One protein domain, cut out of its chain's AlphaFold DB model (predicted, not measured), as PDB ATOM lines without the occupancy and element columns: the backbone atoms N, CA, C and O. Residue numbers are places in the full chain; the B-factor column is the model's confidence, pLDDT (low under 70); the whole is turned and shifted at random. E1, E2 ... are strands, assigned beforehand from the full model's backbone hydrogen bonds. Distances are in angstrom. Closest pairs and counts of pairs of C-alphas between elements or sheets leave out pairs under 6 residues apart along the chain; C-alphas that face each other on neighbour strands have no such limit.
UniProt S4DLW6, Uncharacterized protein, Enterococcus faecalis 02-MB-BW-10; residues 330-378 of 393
ATOM      1  N   THR A 330       6.904  14.435  47.986       96.62
ATOM      2  CA  THR A 330       5.914  13.385  47.732       96.62
ATOM      3  C   THR A 330       4.584  13.798  48.340       96.62
ATOM      4  O   THR A 330       4.509  14.010  49.552       96.62
ATOM      5  N   ILE A 331       3.526  13.862  47.534       97.38
ATOM      6  CA  ILE A 331       2.151  13.969  48.035       97.38
ATOM      7  C   ILE A 331       1.481  12.594  48.061       97.38
ATOM      8  O   ILE A 331       1.832  11.700  47.288       97.38
ATOM      9  N   LYS A 332       0.509  12.429  48.962       98.12
ATOM     10  CA  LYS A 332      -0.313  11.221  49.079       98.12
ATOM     11  C   LYS A 332      -1.761  11.578  48.778       98.12
ATOM     12  O   LYS A 332      -2.346  12.399  49.479       98.12
ATOM     13  N   ILE A 333      -2.321  10.975  47.736       98.19
ATOM     14  CA  ILE A 333      -3.676  11.242  47.257       98.19
ATOM     15  C   ILE A 333      -4.526   9.986  47.510       98.19
ATOM     16  O   ILE A 333      -4.323   8.976  46.831       98.19
ATOM     17  N   PRO A 334      -5.449   9.998  48.487       98.00
ATOM     18  CA  PRO A 334      -6.334   8.866  48.729       98.00
ATOM     19  C   PRO A 334      -7.422   8.783  47.650       98.00
ATOM     20  O   PRO A 334      -8.075   9.776  47.332       98.00
ATOM     21  N   ASP A 335      -7.654   7.583  47.122       98.31
ATOM     22  CA  ASP A 335      -8.846   7.254  46.349       98.31
ATOM     23  C   ASP A 335      -9.969   6.806  47.291       98.31
ATOM     24  O   ASP A 335     -10.050   5.646  47.699       98.31
ATOM     25  N   THR A 336     -10.870   7.734  47.609       98.06
ATOM     26  CA  THR A 336     -12.055   7.464  48.441       98.06
ATOM     27  C   THR A 336     -13.114   6.611  47.739       98.06
ATOM     28  O   THR A 336     -14.018   6.128  48.410       98.06
ATOM     29  N   ASN A 337     -13.013   6.402  46.420       97.44
ATOM     30  CA  ASN A 337     -13.876   5.469  45.689       97.44
ATOM     31  C   ASN A 337     -13.318   4.034  45.717       97.44
ATOM     32  O   ASN A 337     -14.014   3.097  45.338       97.44
ATOM     33  N   GLY A 338     -12.071   3.852  46.165       96.81
ATOM     34  CA  GLY A 338     -11.464   2.547  46.414       96.81
ATOM     35  C   GLY A 338     -11.168   1.695  45.173       96.81
ATOM     36  O   GLY A 338     -10.993   0.483  45.301       96.81
ATOM     37  N   VAL A 339     -11.116   2.298  43.981       96.12
ATOM     38  CA  VAL A 339     -10.990   1.605  42.687       96.12
ATOM     39  C   VAL A 339      -9.594   1.681  42.065       96.12
ATOM     40  O   VAL A 339      -9.364   1.017  41.057       96.12
ATOM     41  N   LEU A 340      -8.645   2.429  42.636       96.56
ATOM     42  CA  LEU A 340      -7.281   2.617  42.117       96.56
ATOM     43  C   LEU A 340      -6.535   1.304  41.787       96.56
ATOM     44  O   LEU A 340      -5.744   1.251  40.839       96.56
ATOM     45  N   GLY A 341      -6.811   0.216  42.513       94.62
ATOM     46  CA  GLY A 341      -6.288  -1.123  42.200       94.62
ATOM     47  C   GLY A 341      -6.638  -1.627  40.787       94.62
ATOM     48  O   GLY A 341      -5.849  -2.368  40.184       94.62
ATOM     49  N   ASN A 342      -7.761  -1.165  40.229       93.62
ATOM     50  CA  ASN A 342      -8.282  -1.519  38.905       93.62
ATOM     51  C   ASN A 342      -7.619  -0.750  37.754       93.62
ATOM     52  O   ASN A 342      -7.935  -1.025  36.602       93.62
ATOM     53  N   PHE A 343      -6.717   0.195  38.029       94.88
ATOM     54  CA  PHE A 343      -6.090   1.041  37.009       94.88
ATOM     55  C   PHE A 343      -4.582   0.790  36.898       94.88
ATOM     56  O   PHE A 343      -3.931   0.369  37.860       94.88
ATOM     57  N   VAL A 344      -4.004   1.065  35.733       94.31
ATOM     58  CA  VAL A 344      -2.559   1.098  35.467       94.31
ATOM     59  C   VAL A 344      -2.166   2.504  35.018       94.31
ATOM     60  O   VAL A 344      -2.948   3.180  34.363       94.31
ATOM     61  N   VAL A 345      -0.982   2.970  35.417       94.94
ATOM     62  CA  VAL A 345      -0.452   4.266  34.964       94.94
ATOM     63  C   VAL A 345       0.107   4.061  33.561       94.94
ATOM     64  O   VAL A 345       0.964   3.196  33.391       94.94
ATOM     65  N   VAL A 346      -0.357   4.846  32.590       94.31
ATOM     66  CA  VAL A 346       0.127   4.795  31.195       94.31
ATOM     67  C   VAL A 346       0.883   6.059  30.787       94.31
ATOM     68  O   VAL A 346       1.752   6.008  29.923       94.31
ATOM     69  N   ASN A 347       0.640   7.173  31.481       90.81
ATOM     70  CA  ASN A 347       1.438   8.392  31.395       90.81
ATOM     71  C   ASN A 347       1.669   8.939  32.809       90.81
ATOM     72  O   ASN A 347       0.723   9.050  33.586       90.81
ATOM     73  N   ASN A 348       2.909   9.298  33.143       90.06
ATOM     74  CA  ASN A 348       3.280   9.880  34.434       90.06
ATOM     75  C   ASN A 348       3.776  11.335  34.348       90.06
ATOM     76  O   ASN A 348       4.143  11.887  35.381       90.06
ATOM     77  N   SER A 349       3.858  11.951  33.160       88.50
ATOM     78  CA  SER A 349       4.460  13.285  32.946       88.50
ATOM     79  C   SER A 349       5.839  13.495  33.614       88.50
ATOM     80  O   SER A 349       6.182  14.593  34.058       88.50
ATOM     81  N   GLY A 350       6.654  12.435  33.708       88.94
ATOM     82  CA  GLY A 350       7.972  12.485  34.359       88.94
ATOM     83  C   GLY A 350       7.933  12.543  35.893       88.94
ATOM     84  O   GLY A 350       8.939  12.884  36.519       88.94
ATOM     85  N   LEU A 351       6.791  12.243  36.516       92.81
ATOM     86  CA  LEU A 351       6.634  12.068  37.963       92.81
ATOM     87  C   LEU A 351       7.000  10.634  38.374       92.81
ATOM     88  O   LEU A 351       6.723   9.672  37.650       92.81
ATOM     89  N   THR A 352       7.546  10.455  39.576       94.25
ATOM     90  CA  THR A 352       7.605   9.122  40.195       94.25
ATOM     91  C   THR A 352       6.247   8.828  40.821       94.25
ATOM     92  O   THR A 352       5.761   9.609  41.636       94.25
ATOM     93  N   ILE A 353       5.625   7.712  40.433       94.69
ATOM     94  CA  ILE A 353       4.277   7.342  40.872       94.69
ATOM     95  C   ILE A 353       4.297   5.936  41.459       94.69
ATOM     96  O   ILE A 353       4.755   4.991  40.818       94.69
ATOM     97  N   LYS A 354       3.753   5.794  42.668       95.75
ATOM     98  CA  LYS A 354       3.590   4.517  43.362       95.75
ATOM     99  C   LYS A 354       2.148   4.380  43.843       95.75
ATOM    100  O   LYS A 354       1.559   5.326  44.355       95.75
ATOM    101  N   LYS A 355       1.572   3.188  43.698       95.94
ATOM    102  CA  LYS A 355       0.281   2.843  44.307       95.94
ATOM    103  C   LYS A 355       0.538   2.071  45.595       95.94
ATOM    104  O   LYS A 355       1.273   1.086  45.577       95.94
ATOM    105  N   ASN A 356      -0.064   2.517  46.689       95.62
ATOM    106  CA  ASN A 356       0.011   1.882  47.997       95.62
ATOM    107  C   ASN A 356      -1.421   1.640  48.495       95.62
ATOM    108  O   ASN A 356      -2.083   2.553  48.991       95.62
ATOM    109  N   GLY A 357      -1.949   0.439  48.236       94.75
ATOM    110  CA  GLY A 357      -3.387   0.173  48.325       94.75
ATOM    111  C   GLY A 357      -4.183   1.146  47.443       94.75
ATOM    112  O   GLY A 357      -3.865   1.329  46.267       94.75
ATOM    113  N   ASN A 358      -5.172   1.815  48.039       97.00
ATOM    114  CA  ASN A 358      -5.958   2.877  47.404       97.00
ATOM    115  C   ASN A 358      -5.393   4.293  47.642       97.00
ATOM    116  O   ASN A 358      -6.122   5.274  47.551       97.00
ATOM    117  N   THR A 359      -4.097   4.433  47.933       98.06
ATOM    118  CA  THR A 359      -3.404   5.733  47.938       98.06
ATOM    119  C   THR A 359      -2.435   5.822  46.765       98.06
ATOM    120  O   THR A 359      -1.624   4.920  46.546       98.06
ATOM    121  N   LEU A 360      -2.496   6.930  46.028       98.06
ATOM    122  CA  LEU A 360      -1.507   7.298  45.023       98.06
ATOM    123  C   LEU A 360      -0.424   8.163  45.683       98.06
ATOM    124  O   LEU A 360      -0.708   9.251  46.181       98.06
ATOM    125  N   GLU A 361       0.813   7.684  45.700       97.88
ATOM    126  CA  GLU A 361       1.984   8.441  46.143       97.88
ATOM    127  C   GLU A 361       2.673   9.019  44.897       97.88
ATOM    128  O   GLU A 361       3.044   8.271  43.989       97.88
ATOM    129  N   VAL A 362       2.799  10.348  44.830       96.75
ATOM    130  CA  VAL A 362       3.316  11.074  43.657       96.75
ATOM    131  C   VAL A 362       4.454  11.992  44.082       96.75
ATOM    132  O   VAL A 362       4.251  12.872  44.918       96.75
ATOM    133  N   THR A 363       5.633  11.813  43.486       95.81
ATOM    134  CA  THR A 363       6.832  12.620  43.753       95.81
ATOM    135  C   THR A 363       7.240  13.398  42.507       95.81
ATOM    136  O   THR A 363       7.458  12.810  41.443       95.81
ATOM    137  N   ALA A 364       7.389  14.718  42.642       94.00
ATOM    138  CA  ALA A 364       7.947  15.558  41.585       94.00
ATOM    139  C   ALA A 364       9.482  15.508  41.596       94.00
ATOM    140  O   ALA A 364      10.120  15.732  42.625       94.00
ATOM    141  N   THR A 365      10.081  15.239  40.441       88.00
ATOM    142  CA  THR A 365      11.531  15.168  40.227       88.00
ATOM    143  C   THR A 365      12.026  16.405  39.466       88.00
ATOM    144  O   THR A 365      11.236  17.259  39.071       88.00
ATOM    145  N   ALA A 366      13.338  16.514  39.236       88.19
ATOM    146  CA  ALA A 366      13.912  17.600  38.432       88.19
ATOM    147  C   ALA A 366      13.501  17.565  36.943       88.19
ATOM    148  O   ALA A 366      13.624  18.576  36.260       88.19
ATOM    149  N   SER A 367      13.034  16.418  36.432       83.38
ATOM    150  CA  SER A 367      12.573  16.259  35.045       83.38
ATOM    151  C   SER A 367      11.051  16.339  34.890       83.38
ATOM    152  O   SER A 367      10.560  16.365  33.759       83.38
ATOM    153  N   SER A 368      10.299  16.393  35.995       87.56
ATOM    154  CA  SER A 368       8.842  16.530  35.973       87.56
ATOM    155  C   SER A 368       8.418  17.885  35.403       87.56
ATOM    156  O   SER A 368       9.031  18.915  35.682       87.56
ATOM    157  N   LYS A 369       7.334  17.890  34.626       83.69
ATOM    158  CA  LYS A 369       6.725  19.101  34.054       83.69
ATOM    159  C   LYS A 369       5.244  19.156  34.415       83.69
ATOM    160  O   LYS A 369       4.646  18.126  34.718       83.69
ATOM    161  N   SER A 370       4.642  20.341  34.331       87.75
ATOM    162  CA  SER A 370       3.181  20.466  34.325       87.75
ATOM    163  C   SER A 370       2.610  19.626  33.182       87.75
ATOM    164  O   SER A 370       3.059  19.744  32.042       87.75
ATOM    165  N   GLY A 371       1.645  18.766  33.489       88.75
ATOM    166  CA  GLY A 371       1.142  17.761  32.563       88.75
ATOM    167  C   GLY A 371       0.067  16.894  33.207       88.75
ATOM    168  O   GLY A 371      -0.419  17.196  34.296       88.75
ATOM    169  N   ARG A 372      -0.308  15.814  32.522       92.44
ATOM    170  CA  ARG A 372      -1.352  14.878  32.957       92.44
ATOM    171  C   ARG A 372      -0.742  13.562  33.424       92.44
ATOM    172  O   ARG A 372       0.268  13.108  32.886       92.44
ATOM    173  N   VAL A 373      -1.372  12.946  34.417       94.06
ATOM    174  CA  VAL A 373      -1.157  11.532  34.732       94.06
ATOM    175  C   VAL A 373      -2.369  10.787  34.206       94.06
ATOM    176  O   VAL A 373      -3.479  10.995  34.698       94.06
ATOM    177  N   ASP A 374      -2.156   9.941  33.207       95.62
ATOM    178  CA  ASP A 374      -3.231   9.200  32.560       95.62
ATOM    179  C   ASP A 374      -3.204   7.736  33.025       95.62
ATOM    180  O   ASP A 374      -2.145   7.124  33.216       95.62
ATOM    181  N   PHE A 375      -4.403   7.205  33.263       95.69
ATOM    182  CA  PHE A 375      -4.636   5.893  33.851       95.69
ATOM    183  C   PHE A 375      -5.598   5.093  32.982       95.69
ATOM    184  O   PHE A 375      -6.763   5.477  32.853       95.69
ATOM    185  N   ASP A 376      -5.158   3.933  32.507       93.44
ATOM    186  CA  ASP A 376      -6.041   2.979  31.842       93.44
ATOM    187  C   ASP A 376      -6.652   2.029  32.866       93.44
ATOM    188  O   ASP A 376      -5.998   1.589  33.819       93.44
ATOM    189  N   ARG A 377      -7.931   1.690  32.685       92.31
ATOM    190  CA  ARG A 377      -8.570   0.643  33.484       92.31
ATOM    191  C   ARG A 377      -8.113  -0.716  32.964       92.31
ATOM    192  O   ARG A 377      -8.154  -0.971  31.765       92.31
ATOM    193  N   LYS A 378      -7.746  -1.618  33.872       88.88
ATOM    194  CA  LYS A 378      -7.555  -3.036  33.561       88.88
ATOM    195  C   LYS A 378      -8.882  -3.591  33.036       88.88
ATOM    196  O   LYS A 378      -9.841  -3.700  33.802       88.88
TER     197      LYS A 378
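AT A GLANCE: This is residues 330 to 378 of the 393 residues of an uncharacterized protein of Enterococcus faecalis 02-MB-BW-10 (UniProt S4DLW6). Two small sheets, E1, E4 and E3 in one and E2 and E5 in the other, form an open trough, with E3 and E2 near each other on one side and a wide opening between E1 and E5. Loops at the two ends, residues 335 to 342 and 364 to 373, make much of the length. The printed part has 49 residues with no named helix and five named strands, E1 to E5 in chain order; both sheets are antiparallel, and the class is all strand, though under half of the residues are in named elements. It is compact, with a radius of gyration of the C-alphas of 10.7 A, and only just elongated, spanning 30 by 20 by 13 A.

IN THESE COORDINATES: Find C-alpha 330 at (5.914, 13.385, 47.732); from there E1 runs 13.1 A to residue 334. E4, residues 359 to 363, is 13.0 A long, and E3, residues 352 to 356, 13.1 A. E2, residues 343 to 347, spans 11.9 A. E5, residues 374 to 377, spans 10.1 A and ends at C-alpha 377, (-8.570, 0.643, 33.484).

HOW THE PARTS SIT: Start at E4, the inner strand between edge strands E1 and E3. It is antiparallel to E1 at 160 degrees, with N 333 and O 360 2.8 A apart, within hydrogen-bond range. E3 and E4 form a hairpin at 161 degrees; look at N 361 and O 354, 2.8 A apart. E2 and E5 are antiparallel at 148 degrees, with N 344 and O 376 2.8 A apart. E2 and E3 are near each other, their closest C-alphas 8.2 A apart. E1 and E5 are apart.

THE WHOLE: Look for the two farthest C-alphas at Asn 337 and Ala 366, 31.2 A apart. The printed part has no cut and no long link. Mean pLDDT of the printed part is 93.8; no printed residue is under 70.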